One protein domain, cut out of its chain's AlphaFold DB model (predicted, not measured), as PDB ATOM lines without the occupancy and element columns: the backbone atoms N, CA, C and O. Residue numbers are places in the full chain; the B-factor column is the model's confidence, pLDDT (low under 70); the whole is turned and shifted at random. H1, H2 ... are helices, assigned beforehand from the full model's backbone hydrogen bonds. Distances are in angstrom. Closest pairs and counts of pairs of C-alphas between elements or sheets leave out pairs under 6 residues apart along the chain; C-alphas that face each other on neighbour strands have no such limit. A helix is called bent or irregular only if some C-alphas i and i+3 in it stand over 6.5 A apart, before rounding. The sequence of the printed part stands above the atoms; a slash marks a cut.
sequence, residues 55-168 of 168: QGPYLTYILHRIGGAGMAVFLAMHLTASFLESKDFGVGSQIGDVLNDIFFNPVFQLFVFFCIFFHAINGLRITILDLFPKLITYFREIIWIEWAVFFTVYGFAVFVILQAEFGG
ATOM      1  N   GLN A  55     206.628 167.307 148.557       86.50
ATOM      2  CA  GLN A  55     205.820 168.445 149.031       86.50
ATOM      3  C   GLN A  55     205.338 169.365 147.879       86.50
ATOM      4  O   GLN A  55     205.437 169.018 146.702       86.50
ATOM      5  N   GLY A  56     204.785 170.537 148.212       85.94
ATOM      6  CA  GLY A  56     204.258 171.504 147.237       85.94
ATOM      7  C   GLY A  56     205.224 171.905 146.107       85.94
ATOM      8  O   GLY A  56     204.808 171.891 144.948       85.94
ATOM      9  N   PRO A  57     206.516 172.192 146.372       90.75
ATOM     10  CA  PRO A  57     207.456 172.578 145.317       90.75
ATOM     11  C   PRO A  57     207.633 171.499 144.244       90.75
ATOM     12  O   PRO A  57     207.645 171.808 143.053       90.75
ATOM     13  N   TYR A  58     207.690 170.228 144.648       92.50
ATOM     14  CA  TYR A  58     207.816 169.112 143.714       92.50
ATOM     15  C   TYR A  58     206.581 168.941 142.828       92.50
ATOM     16  O   TYR A  58     206.720 168.634 141.645       92.50
ATOM     17  N   LEU A  59     205.382 169.205 143.361       93.06
ATOM     18  CA  LEU A  59     204.160 169.205 142.556       93.06
ATOM     19  C   LEU A  59     204.239 170.258 141.446       93.06
ATOM     20  O   LEU A  59     204.019 169.935 140.283       93.06
ATOM     21  N   THR A  60     204.623 171.492 141.786       95.00
ATOM     22  CA  THR A  60     204.741 172.564 140.784       95.00
ATOM     23  C   THR A  60     205.797 172.257 139.716       95.00
ATOM     24  O   THR A  60     205.599 172.553 138.543       95.00
ATOM     25  N   TYR A  61     206.882 171.578 140.098       95.00
ATOM     26  CA  TYR A  61     207.907 171.093 139.174       95.00
ATOM     27  C   TYR A  61     207.366 170.053 138.181       95.00
ATOM     28  O   TYR A  61     207.601 170.171 136.976       95.00
ATOM     29  N   ILE A  62     206.638 169.041 138.669       95.38
ATOM     30  CA  ILE A  62     206.038 168.016 137.804       95.38
ATOM     31  C   ILE A  62     205.030 168.661 136.854       95.38
ATOM     32  O   ILE A  62     205.092 168.426 135.648       95.38
ATOM     33  N   LEU A  63     204.133 169.496 137.383       96.25
ATOM     34  CA  LEU A  63     203.098 170.153 136.592       96.25
ATOM     35  C   LEU A  63     203.688 171.077 135.521       96.25
ATOM     36  O   LEU A  63     203.185 171.087 134.405       96.25
ATOM     37  N   HIS A  64     204.787 171.785 135.797       97.62
ATOM     38  CA  HIS A  64     205.446 172.624 134.792       97.62
ATOM     39  C   HIS A  64     205.991 171.805 133.612       97.62
ATOM     40  O   HIS A  64     205.842 172.209 132.456       97.62
ATOM     41  N   ARG A  65     206.579 170.631 133.888       96.44
ATOM     42  CA  ARG A  65     207.101 169.726 132.852       96.44
ATOM     43  C   ARG A  65     205.996 169.060 132.050       96.44
ATOM     44  O   ARG A  65     206.073 169.038 130.827       96.44
ATOM     45  N   ILE A  66     204.987 168.523 132.732       96.81
ATOM     46  CA  ILE A  66     203.847 167.885 132.069       96.81
ATOM     47  C   ILE A  66     203.069 168.927 131.263       96.81
ATOM     48  O   ILE A  66     202.732 168.659 130.118       96.81
ATOM     49  N   GLY A  67     202.847 170.125 131.810       97.00
ATOM     50  CA  GLY A  67     202.189 171.229 131.110       97.00
ATOM     51  C   GLY A  67     202.949 171.667 129.859       97.00
ATOM     52  O   GLY A  67     202.347 171.788 128.796       97.00
ATOM     53  N   GLY A  68     204.276 171.808 129.949       97.12
ATOM     54  CA  GLY A  68     205.121 172.130 128.794       97.12
ATOM     55  C   GLY A  68     205.115 171.032 127.725       97.12
ATOM     56  O   GLY A  68     204.969 171.325 126.540       97.12
ATOM     57  N   ALA A  69     205.200 169.760 128.130       97.62
ATOM     58  CA  ALA A  69     205.090 168.630 127.206       97.62
ATOM     59  C   ALA A  69     203.698 168.551 126.555       97.62
ATOM     60  O   ALA A  69     203.596 168.346 125.348       97.62
ATOM     61  N   GLY A  70     202.634 168.765 127.333       95.44
ATOM     62  CA  GLY A  70     201.254 168.795 126.853       95.44
ATOM     63  C   GLY A  70     201.022 169.905 125.829       95.44
ATOM     64  O   GLY A  70     200.484 169.638 124.758       95.44
ATOM     65  N   MET A  71     201.507 171.123 126.103       94.94
ATOM     66  CA  MET A  71     201.473 172.234 125.144       94.94
ATOM     67  C   MET A  71     202.245 171.895 123.864       94.94
ATOM     68  O   MET A  71     201.738 172.155 122.778       94.94
ATOM     69  N   ALA A  72     203.449 171.326 123.967       95.94
ATOM     70  CA  ALA A  72     204.255 170.992 122.793       95.94
ATOM     71  C   ALA A  72     203.546 169.976 121.881       95.94
ATOM     72  O   ALA A  72     203.515 170.155 120.664       95.94
ATOM     73  N   VAL A  73     202.931 168.944 122.471       95.38
ATOM     74  CA  VAL A  73     202.139 167.947 121.736       95.38
ATOM     75  C   VAL A  73     200.906 168.590 121.101       95.38
ATOM     76  O   VAL A  73     200.661 168.382 119.913       95.38
ATOM     77  N   PHE A  74     200.162 169.407 121.853       95.06
ATOM     78  CA  PHE A  74     199.010 170.138 121.324       95.06
ATOM     79  C   PHE A  74     199.399 171.033 120.146       95.06
ATOM     80  O   PHE A  74     198.782 170.936 119.092       95.06
ATOM     81  N   LEU A  75     200.448 171.847 120.285       94.75
ATOM     82  CA  LEU A  75     200.897 172.757 119.235       94.75
ATOM     83  C   LEU A  75     201.327 171.998 117.974       94.75
ATOM     84  O   LEU A  75     200.970 172.401 116.872       94.75
ATOM     85  N   ALA A  76     202.041 170.878 118.120       93.94
ATOM     86  CA  ALA A  76     202.433 170.047 116.986       93.94
ATOM     87  C   ALA A  76     201.214 169.489 116.228       93.94
ATOM     88  O   ALA A  76     201.162 169.571 114.998       93.94
ATOM     89  N   MET A  77     200.216 168.967 116.950       92.56
ATOM     90  CA  MET A  77     198.973 168.478 116.343       92.56
ATOM     91  C   MET A  77     198.159 169.614 115.721       92.56
ATOM     92  O   MET A  77     197.678 169.470 114.604       92.56
ATOM     93  N   HIS A  78     198.043 170.752 116.407       91.38
ATOM     94  CA  HIS A  78     197.271 171.910 115.961       91.38
ATOM     95  C   HIS A  78     197.832 172.522 114.673       91.38
ATOM     96  O   HIS A  78     197.085 172.801 113.736       91.38
ATOM     97  N   LEU A  79     199.159 172.675 114.595       91.25
ATOM     98  CA  LEU A  79     199.827 173.108 113.372       91.25
ATOM     99  C   LEU A  79     199.587 172.099 112.250       91.25
ATOM    100  O   LEU A  79     199.197 172.493 111.158       91.25
ATOM    101  N   THR A  80     199.756 170.803 112.523       87.62
ATOM    102  CA  THR A  80     199.539 169.751 111.519       87.62
ATOM    103  C   THR A  80     198.105 169.758 110.984       87.62
ATOM    104  O   THR A  80     197.921 169.717 109.771       87.62
ATOM    105  N   ALA A  81     197.099 169.876 111.856       86.81
ATOM    106  CA  ALA A  81     195.694 169.999 111.460       86.81
ATOM    107  C   ALA A  81     195.472 171.228 110.562       86.81
ATOM    108  O   ALA A  81     194.950 171.098 109.457       86.81
ATOM    109  N   SER A  82     195.981 172.391 110.982       86.12
ATOM    110  CA  SER A  82     195.861 173.650 110.232       86.12
ATOM    111  C   SER A  82     196.526 173.579 108.851       86.12
ATOM    112  O   SER A  82     196.003 174.113 107.876       86.12
ATOM    113  N   PHE A  83     197.679 172.908 108.745       85.69
ATOM    114  CA  PHE A  83     198.357 172.695 107.467       85.69
ATOM    115  C   PHE A  83     197.565 171.764 106.543       85.69
ATOM    116  O   PHE A  83     197.456 172.056 105.354       85.69
ATOM    117  N   LEU A  84     196.994 170.676 107.067       83.00
ATOM    118  CA  LEU A  84     196.207 169.729 106.272       83.00
ATOM    119  C   LEU A  84     194.896 170.339 105.755       83.00
ATOM    120  O   LEU A  84     194.480 170.020 104.647       83.00
ATOM    121  N   GLU A  85     194.275 171.236 106.522       80.69
ATOM    122  CA  GLU A  85     193.047 171.942 106.124       80.69
ATOM    123  C   GLU A  85     193.294 173.154 105.215       80.69
ATOM    124  O   GLU A  85     192.364 173.691 104.608       80.69
ATOM    125  N   SER A  86     194.546 173.603 105.099       80.19
ATOM    126  CA  SER A  86     194.895 174.754 104.268       80.19
ATOM    127  C   SER A  86     194.621 174.487 102.782       80.19
ATOM    128  O   SER A  86     194.900 173.408 102.266       80.19
ATOM    129  N   LYS A  87     194.105 175.490 102.056       68.19
ATOM    130  CA  LYS A  87     193.725 175.349 100.635       68.19
ATOM    131  C   LYS A  87     194.883 174.956  99.712       68.19
ATOM    132  O   LYS A  87     194.643 174.290  98.713       68.19
ATOM    133  N   ASP A  88     196.108 175.355 100.049       71.50
ATOM    134  CA  ASP A  88     197.298 175.108  99.224       71.50
ATOM    135  C   ASP A  88     197.803 173.664  99.328       71.50
ATOM    136  O   ASP A  88     198.387 173.138  98.383       71.50
ATOM    137  N   PHE A  89     197.552 173.004 100.462       67.88
ATOM    138  CA  PHE A  89     197.884 171.596 100.693       67.88
ATOM    139  C   PHE A  89     196.635 170.694 100.691       67.88
ATOM    140  O   PHE A  89     196.747 169.492 100.920       67.88
ATOM    141  N   GLY A  90     195.467 171.295 100.424       55.78
ATOM    142  CA  GLY A  90     194.108 170.852 100.733       55.78
ATOM    143  C   GLY A  90     193.725 169.476 100.217       55.78
ATOM    144  O   GLY A  90     192.932 169.324  99.289       55.78
ATOM    145  N   VAL A  91     194.201 168.455 100.910       58.28
ATOM    146  CA  VAL A  91     193.425 167.241 101.073       58.28
ATOM    147  C   VAL A  91     192.341 167.646 102.060       58.28
ATOM    148  O   VAL A  91     192.676 167.925 103.202       58.28
ATOM    149  N   GLY A  92     191.076 167.749 101.644       60.75
ATOM    150  CA  GLY A  92     189.945 167.826 102.577       60.75
ATOM    151  C   GLY A  92     190.027 166.617 103.507       60.75
ATOM    152  O   GLY A  92     189.626 165.509 103.151       60.75
ATOM    153  N   SER A  93     190.739 166.805 104.607       68.38
ATOM    154  CA  SER A  93     191.410 165.735 105.315       68.38
ATOM    155  C   SER A  93     190.490 165.334 106.439       68.38
ATOM    156  O   SER A  93     190.339 166.078 107.400       68.38
ATOM    157  N   GLN A  94     189.937 164.126 106.350       80.25
ATOM    158  CA  GLN A  94     189.183 163.507 107.444       80.25
ATOM    159  C   GLN A  94     189.964 163.549 108.772       80.25
ATOM    160  O   GLN A  94     189.374 163.537 109.844       80.25
ATOM    161  N   ILE A  95     191.301 163.609 108.711       80.75
ATOM    162  CA  ILE A  95     192.173 163.739 109.883       80.75
ATOM    163  C   ILE A  95     192.091 165.151 110.486       80.75
ATOM    164  O   ILE A  95     192.133 165.274 111.706       80.75
ATOM    165  N   GLY A  96     191.979 166.197 109.661       82.62
ATOM    166  CA  GLY A  96     191.766 167.575 110.121       82.62
ATOM    167  C   GLY A  96     190.440 167.706 110.864       82.62
ATOM    168  O   GLY A  96     190.441 168.078 112.035       82.62
ATOM    169  N   ASP A  97     189.356 167.228 110.244       84.56
ATOM    170  CA  ASP A  97     188.014 167.241 110.837       84.56
ATOM    171  C   ASP A  97     187.986 166.525 112.201       84.56
ATOM    172  O   ASP A  97     187.525 167.084 113.193       84.56
ATOM    173  N   VAL A  98     188.574 165.324 112.294       88.38
ATOM    174  CA  VAL A  98     188.656 164.566 113.558       88.38
ATOM    175  C   VAL A  98     189.478 165.299 114.624       88.38
ATOM    176  O   VAL A  98     189.131 165.262 115.806       88.38
ATOM    177  N   LEU A  99     190.581 165.952 114.248       88.50
ATOM    178  CA  LEU A  99     191.379 166.735 115.196       88.50
ATOM    179  C   LEU A  99     190.616 167.976 115.669       88.50
ATOM    180  O   LEU A  99     190.645 168.279 116.861       88.50
ATOM    181  N   ASN A 100     189.893 168.644 114.773       87.75
ATOM    182  CA  ASN A 100     189.033 169.767 115.119       87.75
ATOM    183  C   ASN A 100     187.906 169.346 116.070       87.75
ATOM    184  O   ASN A 100     187.706 170.022 117.076       87.75
ATOM    185  N   ASP A 101     187.255 168.202 115.852       90.44
ATOM    186  CA  ASP A 101     186.256 167.661 116.786       90.44
ATOM    187  C   ASP A 101     186.840 167.450 118.197       90.44
ATOM    188  O   ASP A 101     186.196 167.753 119.206       90.44
ATOM    189  N   ILE A 102     188.091 166.982 118.292       92.31
ATOM    190  CA  ILE A 102     188.805 166.867 119.573       92.31
ATOM    191  C   ILE A 102     189.073 168.255 120.171       92.31
ATOM    192  O   ILE A 102     188.897 168.445 121.373       92.31
ATOM    193  N   PHE A 103     189.488 169.229 119.359       91.56
ATOM    194  CA  PHE A 103     189.813 170.582 119.816       91.56
ATOM    195  C   PHE A 103     188.585 171.382 120.265       91.56
ATOM    196  O   PHE A 103     188.694 172.201 121.181       91.56
ATOM    197  N   PHE A 104     187.420 171.134 119.669       89.81
ATOM    198  CA  PHE A 104     186.149 171.727 120.084       89.81
ATOM    199  C   PHE A 104     185.536 171.048 121.307       89.81
ATOM    200  O   PHE A 104     184.634 171.607 121.921       89.81
ATOM    201  N   ASN A 105     186.035 169.882 121.719       91.81
ATOM    202  CA  ASN A 105     185.546 169.247 122.930       91.81
ATOM    203  C   ASN A 105     185.880 170.106 124.172       91.81
ATOM    204  O   ASN A 105     187.059 170.360 124.444       91.81
ATOM    205  N   PRO A 106     184.892 170.489 125.001       91.38
ATOM    206  CA  PRO A 106     185.131 171.393 126.125       91.38
ATOM    207  C   PRO A 106     186.030 170.783 127.204       91.38
ATOM    208  O   PRO A 106     186.811 171.489 127.839       91.38
ATOM    209  N   VAL A 107     186.005 169.459 127.388       93.69
ATOM    210  CA  VAL A 107     186.916 168.773 128.321       93.69
ATOM    211  C   VAL A 107     188.361 168.910 127.848       93.69
ATOM    212  O   VAL A 107     189.259 169.165 128.654       93.69
ATOM    213  N   PHE A 108     188.586 168.778 126.540       94.25
ATOM    214  CA  PHE A 108     189.906 168.958 125.950       94.25
ATOM    215  C   PHE A 108     190.381 170.410 126.063       94.25
ATOM    216  O   PHE A 108     191.519 170.639 126.471       94.25
ATOM    217  N   GLN A 109     189.511 171.387 125.788       93.50
ATOM    218  CA  GLN A 109     189.834 172.809 125.935       93.50
ATOM    219  C   GLN A 109     190.242 173.160 127.366       93.50
ATOM    220  O   GLN A 109     191.275 173.798 127.569       93.50
ATOM    221  N   LEU A 110     189.488 172.689 128.364       95.12
ATOM    222  CA  LEU A 110     189.820 172.885 129.777       95.12
ATOM    223  C   LEU A 110     191.184 172.273 130.123       95.12
ATOM    224  O   LEU A 110     192.016 172.922 130.758       95.12
ATOM    225  N   PHE A 111     191.444 171.047 129.665       95.12
ATOM    226  CA  PHE A 111     192.711 170.361 129.904       95.12
ATOM    227  C   PHE A 111     193.905 171.074 129.253       95.12
ATOM    228  O   PHE A 111     194.915 171.331 129.913       95.12
ATOM    229  N   VAL A 112     193.808 171.421 127.969       95.75
ATOM    230  CA  VAL A 112     194.898 172.097 127.256       95.75
ATOM    231  C   VAL A 112     195.123 173.497 127.816       95.75
ATOM    232  O   VAL A 112     196.273 173.881 128.040       95.75
ATOM    233  N   PHE A 113     194.053 174.234 128.126       95.75
ATOM    234  CA  PHE A 113     194.170 175.541 128.763       95.75
ATOM    235  C   PHE A 113     194.841 175.440 130.138       95.75
ATOM    236  O   PHE A 113     195.735 176.233 130.428       95.75
ATOM    237  N   PHE A 114     194.511 174.424 130.948       96.94
ATOM    238  CA  PHE A 114     195.215 174.137 132.202       96.94
ATOM    239  C   PHE A 114     196.721 173.949 131.974       96.94
ATOM    240  O   PHE A 114     197.528 174.599 132.641       96.94
ATOM    241  N   CYS A 115     197.112 173.095 131.020       97.44
ATOM    242  CA  CYS A 115     198.519 172.827 130.712       97.44
ATOM    243  C   CYS A 115     199.270 174.096 130.300       97.44
ATOM    244  O   CYS A 115     200.352 174.367 130.828       97.44
ATOM    245  N   ILE A 116     198.689 174.875 129.386       96.88
ATOM    246  CA  ILE A 116     199.284 176.105 128.859       96.88
ATOM    247  C   ILE A 116     199.412 177.159 129.956       96.88
ATOM    248  O   ILE A 116     200.487 177.725 130.166       96.88
ATOM    249  N   PHE A 117     198.320 177.407 130.675       97.31
ATOM    250  CA  PHE A 117     198.239 178.488 131.642       97.31
ATOM    251  C   PHE A 117     199.086 178.214 132.885       97.31
ATOM    252  O   PHE A 117     199.837 179.088 133.324       97.31
ATOM    253  N   PHE A 118     199.051 176.981 133.409       97.81
ATOM    254  CA  PHE A 118     199.919 176.592 134.519       97.81
ATOM    255  C   PHE A 118     201.394 176.685 134.112       97.81
ATOM    256  O   PHE A 118     202.203 177.232 134.859       97.81
ATOM    257  N   HIS A 119     201.759 176.200 132.917       98.00
ATOM    258  CA  HIS A 119     203.134 176.284 132.425       98.00
ATOM    259  C   HIS A 119     203.625 177.737 132.345       98.00
ATOM    260  O   HIS A 119     204.734 178.020 132.800       98.00
ATOM    261  N   ALA A 120     202.790 178.653 131.845       97.62
ATOM    262  CA  ALA A 120     203.116 180.071 131.728       97.62
ATOM    263  C   ALA A 120     203.314 180.752 133.094       97.62
ATOM    264  O   ALA A 120     204.352 181.375 133.317       97.62
ATOM    265  N   ILE A 121     202.366 180.605 134.030       97.88
ATOM    266  CA  ILE A 121     202.485 181.204 135.372       97.88
ATOM    267  C   ILE A 121     203.681 180.603 136.122       97.88
ATOM    268  O   ILE A 121     204.482 181.333 136.711       97.88
ATOM    269  N   ASN A 122     203.835 179.279 136.082       97.94
ATOM    270  CA  ASN A 122     204.928 178.608 136.771       97.94
ATOM    271  C   ASN A 122     206.297 178.979 136.179       97.94
ATOM    272  O   ASN A 122     207.248 179.219 136.923       97.94
ATOM    273  N   GLY A 123     206.384 179.073 134.849       97.31
ATOM    274  CA  GLY A 123     207.571 179.541 134.139       97.31
ATOM    275  C   GLY A 123     207.933 180.968 134.535       97.31
ATOM    276  O   GLY A 123     209.074 181.219 134.913       97.31
ATOM    277  N   LEU A 124     206.949 181.872 134.577       97.50
ATOM    278  CA  LEU A 124     207.147 183.248 135.036       97.50
ATOM    279  C   LEU A 124     207.677 183.301 136.473       97.50
ATOM    280  O   LEU A 124     208.621 184.039 136.751       97.50
ATOM    281  N   ARG A 125     207.126 182.491 137.385       96.75
ATOM    282  CA  ARG A 125     207.639 182.377 138.756       96.75
ATOM    283  C   ARG A 125     209.112 181.964 138.771       96.75
ATOM    284  O   ARG A 125     209.897 182.572 139.495       96.75
ATOM    285  N   ILE A 126     209.484 180.933 138.006       96.31
ATOM    286  CA  ILE A 126     210.877 180.464 137.920       96.31
ATOM    287  C   ILE A 126     211.773 181.593 137.399       96.31
ATOM    288  O   ILE A 126     212.750 181.934 138.055       96.31
ATOM    289  N   THR A 127     211.384 182.254 136.305       97.88
ATOM    290  CA  THR A 127     212.129 183.388 135.743       97.88
ATOM    291  C   THR A 127     212.309 184.525 136.751       97.88
ATOM    292  O   THR A 127     213.400 185.077 136.860       97.88
ATOM    293  N   ILE A 128     211.281 184.867 137.533       97.31
ATOM    294  CA  ILE A 128     211.387 185.892 138.582       97.31
ATOM    295  C   ILE A 128     212.401 185.476 139.656       97.31
ATOM    296  O   ILE A 128     213.219 186.295 140.072       97.31
ATOM    297  N   LEU A 129     212.372 184.219 140.104       96.06
ATOM    298  CA  LEU A 129     213.313 183.719 141.110       96.06
ATOM    299  C   LEU A 129     214.759 183.687 140.595       96.06
ATOM    300  O   LEU A 129     215.673 183.997 141.360       96.06
ATOM    301  N   ASP A 130     214.952 183.380 139.311       96.81
ATOM    302  CA  ASP A 130     216.266 183.377 138.662       96.81
ATOM    303  C   ASP A 130     216.825 184.800 138.499       96.81
ATOM    304  O   ASP A 130     218.013 185.036 138.723       96.81
ATOM    305  N   LEU A 131     215.970 185.770 138.155       98.00
ATOM    306  CA  LEU A 131     216.364 187.175 138.004       98.00
ATOM    307  C   LEU A 131     216.612 187.871 139.350       98.00
ATOM    308  O   LEU A 131     217.451 188.769 139.442       98.00
ATOM    309  N   PHE A 132     215.897 187.468 140.401       97.19
ATOM    310  CA  PHE A 132     215.950 188.113 141.708       97.19
ATOM    311  C   PHE A 132     216.242 187.099 142.826       97.19
ATOM    312  O   PHE A 132     215.344 186.718 143.583       97.19
ATOM    313  N   PRO A 133     217.519 186.728 143.042       93.88
ATOM    314  CA  PRO A 133     217.892 185.670 143.987       93.88
ATOM    315  C   PRO A 133     217.505 185.970 145.445       93.88
ATOM    316  O   PRO A 133     217.352 185.054 146.249       93.88
ATOM    317  N   LYS A 134     217.277 187.244 145.799       95.88
ATOM    318  CA  LYS A 134     216.757 187.638 147.122       95.88
ATOM    319  C   LYS A 134     215.384 187.014 147.419       95.88
ATOM    320  O   LYS A 134     215.104 186.710 148.578       95.88
ATOM    321  N   LEU A 135     214.555 186.780 146.394       95.00
ATOM    322  CA  LEU A 135     213.218 186.196 146.542       95.00
ATOM    323  C   LEU A 135     213.228 184.684 146.823       95.00
ATOM    324  O   LEU A 135     212.225 184.166 147.303       95.00
ATOM    325  N   ILE A 136     214.348 183.979 146.618       94.62
ATOM    326  CA  ILE A 136     214.462 182.532 146.898       94.62
ATOM    327  C   ILE A 136     214.176 182.221 148.376       94.62
ATOM    328  O   ILE A 136     213.652 181.156 148.700       94.62
ATOM    329  N   THR A 137     214.455 183.165 149.276       95.69
ATOM    330  CA  THR A 137     214.129 183.036 150.706       95.69
ATOM    331  C   THR A 137     212.623 182.901 150.974       95.69
ATOM    332  O   THR A 137     212.252 182.244 151.942       95.69
ATOM    333  N   TYR A 138     211.775 183.425 150.082       95.44
ATOM    334  CA  TYR A 138     210.309 183.415 150.165       95.44
ATOM    335  C   TYR A 138     209.661 182.435 149.171       95.44
ATOM    336  O   TYR A 138     208.535 182.634 148.709       95.44
ATOM    337  N   PHE A 139     210.377 181.377 148.767       93.44
ATOM    338  CA  PHE A 139     209.905 180.482 147.704       93.44
ATOM    339  C   PHE A 139     208.545 179.830 148.012       93.44
ATOM    340  O   PHE A 139     207.780 179.549 147.093       93.44
ATOM    341  N   ARG A 140     208.228 179.574 149.289       92.75
ATOM    342  CA  ARG A 140     206.964 178.929 149.681       92.75
ATOM    343  C   ARG A 140     205.794 179.885 149.523       92.75
ATOM    344  O   ARG A 140     204.765 179.498 148.983       92.75
ATOM    345  N   GLU A 141     205.965 181.117 149.974       95.56
ATOM    346  CA  GLU A 141     204.999 182.203 149.870       95.56
ATOM    347  C   GLU A 141     204.717 182.512 148.400       95.56
ATOM    348  O   GLU A 141     203.563 182.606 147.992       95.56
ATOM    349  N   ILE A 142     205.767 182.560 147.581       96.12
ATOM    350  CA  ILE A 142     205.661 182.777 146.138       96.12
ATOM    351  C   ILE A 142     204.883 181.643 145.453       96.12
ATOM    352  O   ILE A 142     204.064 181.919 144.581       96.12
ATOM    353  N   ILE A 143     205.066 180.382 145.866       95.94
ATOM    354  CA  ILE A 143     204.256 179.254 145.368       95.94
ATOM    355  C   ILE A 143     202.779 179.410 145.762       95.94
ATOM    356  O   ILE A 143     201.899 179.110 144.964       95.94
ATOM    357  N   TRP A 144     202.470 179.881 146.971       96.00
ATOM    358  CA  TRP A 144     201.075 180.128 147.357       96.00
ATOM    359  C   TRP A 144     200.436 181.253 146.543       96.00
ATOM    360  O   TRP A 144     199.285 181.123 146.132       96.00
ATOM    361  N   ILE A 145     201.188 182.322 146.266       96.56
ATOM    362  CA  ILE A 145     200.751 183.404 145.375       96.56
ATOM    363  C   ILE A 145     200.493 182.856 143.968       96.56
ATOM    364  O   ILE A 145     199.458 183.157 143.381       96.56
ATOM    365  N   GLU A 146     201.389 182.011 143.451       96.62
ATOM    366  CA  GLU A 146     201.225 181.328 142.164       96.62
ATOM    367  C   GLU A 146     199.892 180.568 142.097       96.62
ATOM    368  O   GLU A 146     199.112 180.772 141.168       96.62
ATOM    369  N   TRP A 147     199.593 179.748 143.112       96.62
ATOM    370  CA  TRP A 147     198.335 179.003 143.190       96.62
ATOM    371  C   TRP A 147     197.113 179.912 143.304       96.62
ATOM    372  O   TRP A 147     196.103 179.639 142.658       96.62
ATOM    373  N   ALA A 148     197.190 180.987 144.089       97.62
ATOM    374  CA  ALA A 148     196.093 181.941 144.219       97.62
ATOM    375  C   ALA A 148     195.765 182.593 142.866       97.62
ATOM    376  O   ALA A 148     194.619 182.547 142.426       97.62
ATOM    377  N   VAL A 149     196.780 183.114 142.167       97.44
ATOM    378  CA  VAL A 149     196.620 183.709 140.830       97.44
ATOM    379  C   VAL A 149     196.084 182.677 139.841       97.44
ATOM    380  O   VAL A 149     195.139 182.963 139.104       97.44
ATOM    381  N   PHE A 150     196.652 181.467 139.852       97.44
ATOM    382  CA  PHE A 150     196.226 180.384 138.979       97.44
ATOM    383  C   PHE A 150     194.744 180.058 139.174       97.44
ATOM    384  O   PHE A 150     193.987 180.123 138.212       97.44
ATOM    385  N   PHE A 151     194.301 179.763 140.400       97.44
ATOM    386  CA  PHE A 151     192.912 179.379 140.654       97.44
ATOM    387  C   PHE A 151     191.920 180.504 140.371       97.44
ATOM    388  O   PHE A 151     190.841 180.226 139.855       97.44
ATOM    389  N   THR A 152     192.271 181.761 140.656       97.38
ATOM    390  CA  THR A 152     191.398 182.898 140.344       97.38
ATOM    391  C   THR A 152     191.176 183.035 138.840       97.38
ATOM    392  O   THR A 152     190.033 183.085 138.389       97.38
ATOM    393  N   VAL A 153     192.249 183.068 138.047       97.06
ATOM    394  CA  VAL A 153     192.136 183.307 136.600       97.06
ATOM    395  C   VAL A 153     191.641 182.061 135.866       97.06
ATOM    396  O   VAL A 153     190.762 182.159 135.014       97.06
ATOM    397  N   TYR A 154     192.148 180.879 136.223       97.12
ATOM    398  CA  TYR A 154     191.693 179.618 135.640       97.12
ATOM    399  C   TYR A 154     190.230 179.340 135.994       97.12
ATOM    400  O   TYR A 154     189.463 178.954 135.122       97.12
ATOM    401  N   GLY A 155     189.806 179.598 137.236       96.88
ATOM    402  CA  GLY A 155     188.406 179.456 137.641       96.88
ATOM    403  C   GLY A 155     187.469 180.366 136.844       96.88
ATOM    404  O   GLY A 155     186.407 179.923 136.411       96.88
ATOM    405  N   PHE A 156     187.888 181.607 136.577       96.38
ATOM    406  CA  PHE A 156     187.146 182.504 135.691       96.38
ATOM    407  C   PHE A 156     187.074 181.970 134.253       96.38
ATOM    408  O   PHE A 156     186.000 181.957 133.659       96.38
ATOM    409  N   ALA A 157     188.182 181.468 133.705       94.44
ATOM    410  CA  ALA A 157     188.196 180.878 132.368       94.44
ATOM    411  C   ALA A 157     187.295 179.636 132.263       94.44
ATOM    412  O   ALA A 157     186.540 179.514 131.305       94.44
ATOM    413  N   VAL A 158     187.315 178.754 133.269       95.19
ATOM    414  CA  VAL A 158     186.416 177.592 133.356       95.19
ATOM    415  C   VAL A 158     184.961 178.051 133.327       95.19
ATOM    416  O   VAL A 158     184.168 177.498 132.574       95.19
ATOM    417  N   PHE A 159     184.609 179.077 134.108       94.75
ATOM    418  CA  PHE A 159     183.258 179.635 134.101       94.75
ATOM    419  C   PHE A 159     182.853 180.131 132.707       94.75
ATOM    420  O   PHE A 159     181.771 179.791 132.240       94.75
ATOM    421  N   VAL A 160     183.723 180.878 132.021       93.25
ATOM    422  CA  VAL A 160     183.451 181.385 130.665       93.25
ATOM    423  C   VAL A 160     183.281 180.248 129.655       93.25
ATOM    424  O   VAL A 160     182.331 180.277 128.878       93.25
ATOM    425  N   ILE A 161     184.153 179.235 129.685       90.50
ATOM    426  CA  ILE A 161     184.081 178.077 128.778       90.50
ATOM    427  C   ILE A 161     182.776 177.313 129.003       90.50
ATOM    428  O   ILE A 161     182.037 177.065 128.061       90.50
ATOM    429  N   LEU A 162     182.435 176.996 130.254       90.69
ATOM    430  CA  LEU A 162     181.198 176.269 130.550       90.69
ATOM    431  C   LEU A 162     179.948 177.081 130.186       90.69
ATOM    432  O   LEU A 162     178.971 176.507 129.718       90.69
ATOM    433  N   GLN A 163     179.969 178.404 130.362       91.62
ATOM    434  CA  GLN A 163     178.855 179.258 129.944       91.62
ATOM    435  C   GLN A 163     178.693 179.307 128.424       91.62
ATOM    436  O   GLN A 163     177.563 179.348 127.955       91.62
ATOM    437  N   ALA A 164     179.779 179.267 127.653       86.69
ATOM    438  CA  ALA A 164     179.691 179.206 126.195       86.69
ATOM    439  C   ALA A 164     179.049 177.893 125.704       86.69
ATOM    440  O   ALA A 164     178.309 177.903 124.725       86.69
ATOM    441  N   GLU A 165     179.293 176.787 126.409       83.25
ATOM    442  CA  GLU A 165     178.769 175.463 126.047       83.25
ATOM    443  C   GLU A 165     177.319 175.233 126.505       83.25
ATOM    444  O   GLU A 165     176.530 174.612 125.797       83.25
ATOM    445  N   PHE A 166     176.956 175.708 127.702       80.25
ATOM    446  CA  PHE A 166     175.645 175.436 128.314       80.25
ATOM    447  C   PHE A 166     174.676 176.620 128.297       80.25
ATOM    448  O   PHE A 166     173.480 176.427 128.510       80.25
ATOM    449  N   GLY A 167     175.182 177.836 128.107       63.62
ATOM    450  CA  GLY A 167     174.437 179.085 128.249       63.62
ATOM    451  C   GLY A 167     174.073 179.758 126.930       63.62
ATOM    452  O   GLY A 167     173.909 180.977 126.941       63.62
ATOM    453  N   GLY A 168     173.999 178.993 125.832       51.22
ATOM    454  CA  GLY A 168     173.580 179.485 124.512       51.22
ATOM    455  C   GLY A 168     172.345 180.379 124.544       51.22
ATOM    456  O   GLY A 168     171.400 180.069 125.307       51.22
TER     457      GLY A 168
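AT A GLANCE: This is residues 55 to 168 of the 168 residues of an uncharacterized protein of Anaerolineae bacterium (UniProt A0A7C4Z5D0). Two long helices, H1 and H3, cross as an X, and the longest helix, H4, folds back beside H3 on the side away from H1, so that H3 is the middle layer. The short H2 folds back beside the last part of H1, and H1, H2 and the first part of H3 make an open triangle. The tip of the hairpin of H3 and H4, residues 130 to 135, sticks out. The printed part has 114 residues with four named helices, H1, H2, H3 and H4 in that order, and no named strand; the class is all helix. The whole is loose, with a radius of gyration of the C-alphas of 17.8 A, and elongated, spanning 56 by 34 by 22 A.

HOW THE PARTS SIT: H1, residues 55 to 85, is the hub, touching three other helices. With residues 77 to 85 alone it touches H2, residues 94 to 104; the two form a helical hairpin at a steep tilt of 40 degrees, opposite ways, and their closest C-alphas, Ala 81 and Gly 96, are 4.8 A apart. H1 touches H3, residues 106 to 131, through residues 60 to 74 of H1 and 112 to 123 of H3; the closest C-alphas are those of Gly 67 and Cys 115, 4.0 A apart, at a steep tilt of 56 degrees, opposite ways. H2 and H3 are close but not clearly touching, with the closest C-alphas, Phe 103 and Gln 109, 6.5 A apart. H3 and H4, residues 133 to 166, touch as a helical hairpin at a shallow tilt of 20 degrees, opposite ways, with the closest C-alphas, Leu 129 and Leu 135, 6.0 A apart. H1 and H4 only just touch, with 3 pairs of C-alphas within 8 A; the closest, Pro 57 and Ile 143, are 7.4 A apart. H2 and H4 are apart. The helix packing is mostly crossed, one of four touching pairs being at a shallow tilt. In H1, H2 and H3 every O i to N i+4 pair is within hydrogen-bond range; in H4 25 of 30 are.

IN THESE COORDINATES: H1 begins at C-alpha 55, (205.820, 168.445, 149.031), and is 44.9 A long from first to last C-alpha. H2 has 11 residues. H3 begins at C-alpha 106, (185.131, 171.393, 126.125), and measures 37.0 A. H4 measures 46.2 A and ends at C-alpha 166, (175.645, 175.436, 128.314). H4 is irregular, with C-alphas 137 and 140 8.3 A apart, and has a kink of 77 degrees near residue 140.

THE WHOLE: The C-alphas farthest apart are those of Val 91 and Thr 137, 56.0 A. The printed part has no cut and ends at the chain's last residue, 168. The links H2 to H3 and H3 to H4 are tight, and H1 to H2 is short. The mean pLDDT of the printed part is 90.9; residues 87, 89 to 93 and 167 to 168 are under 70.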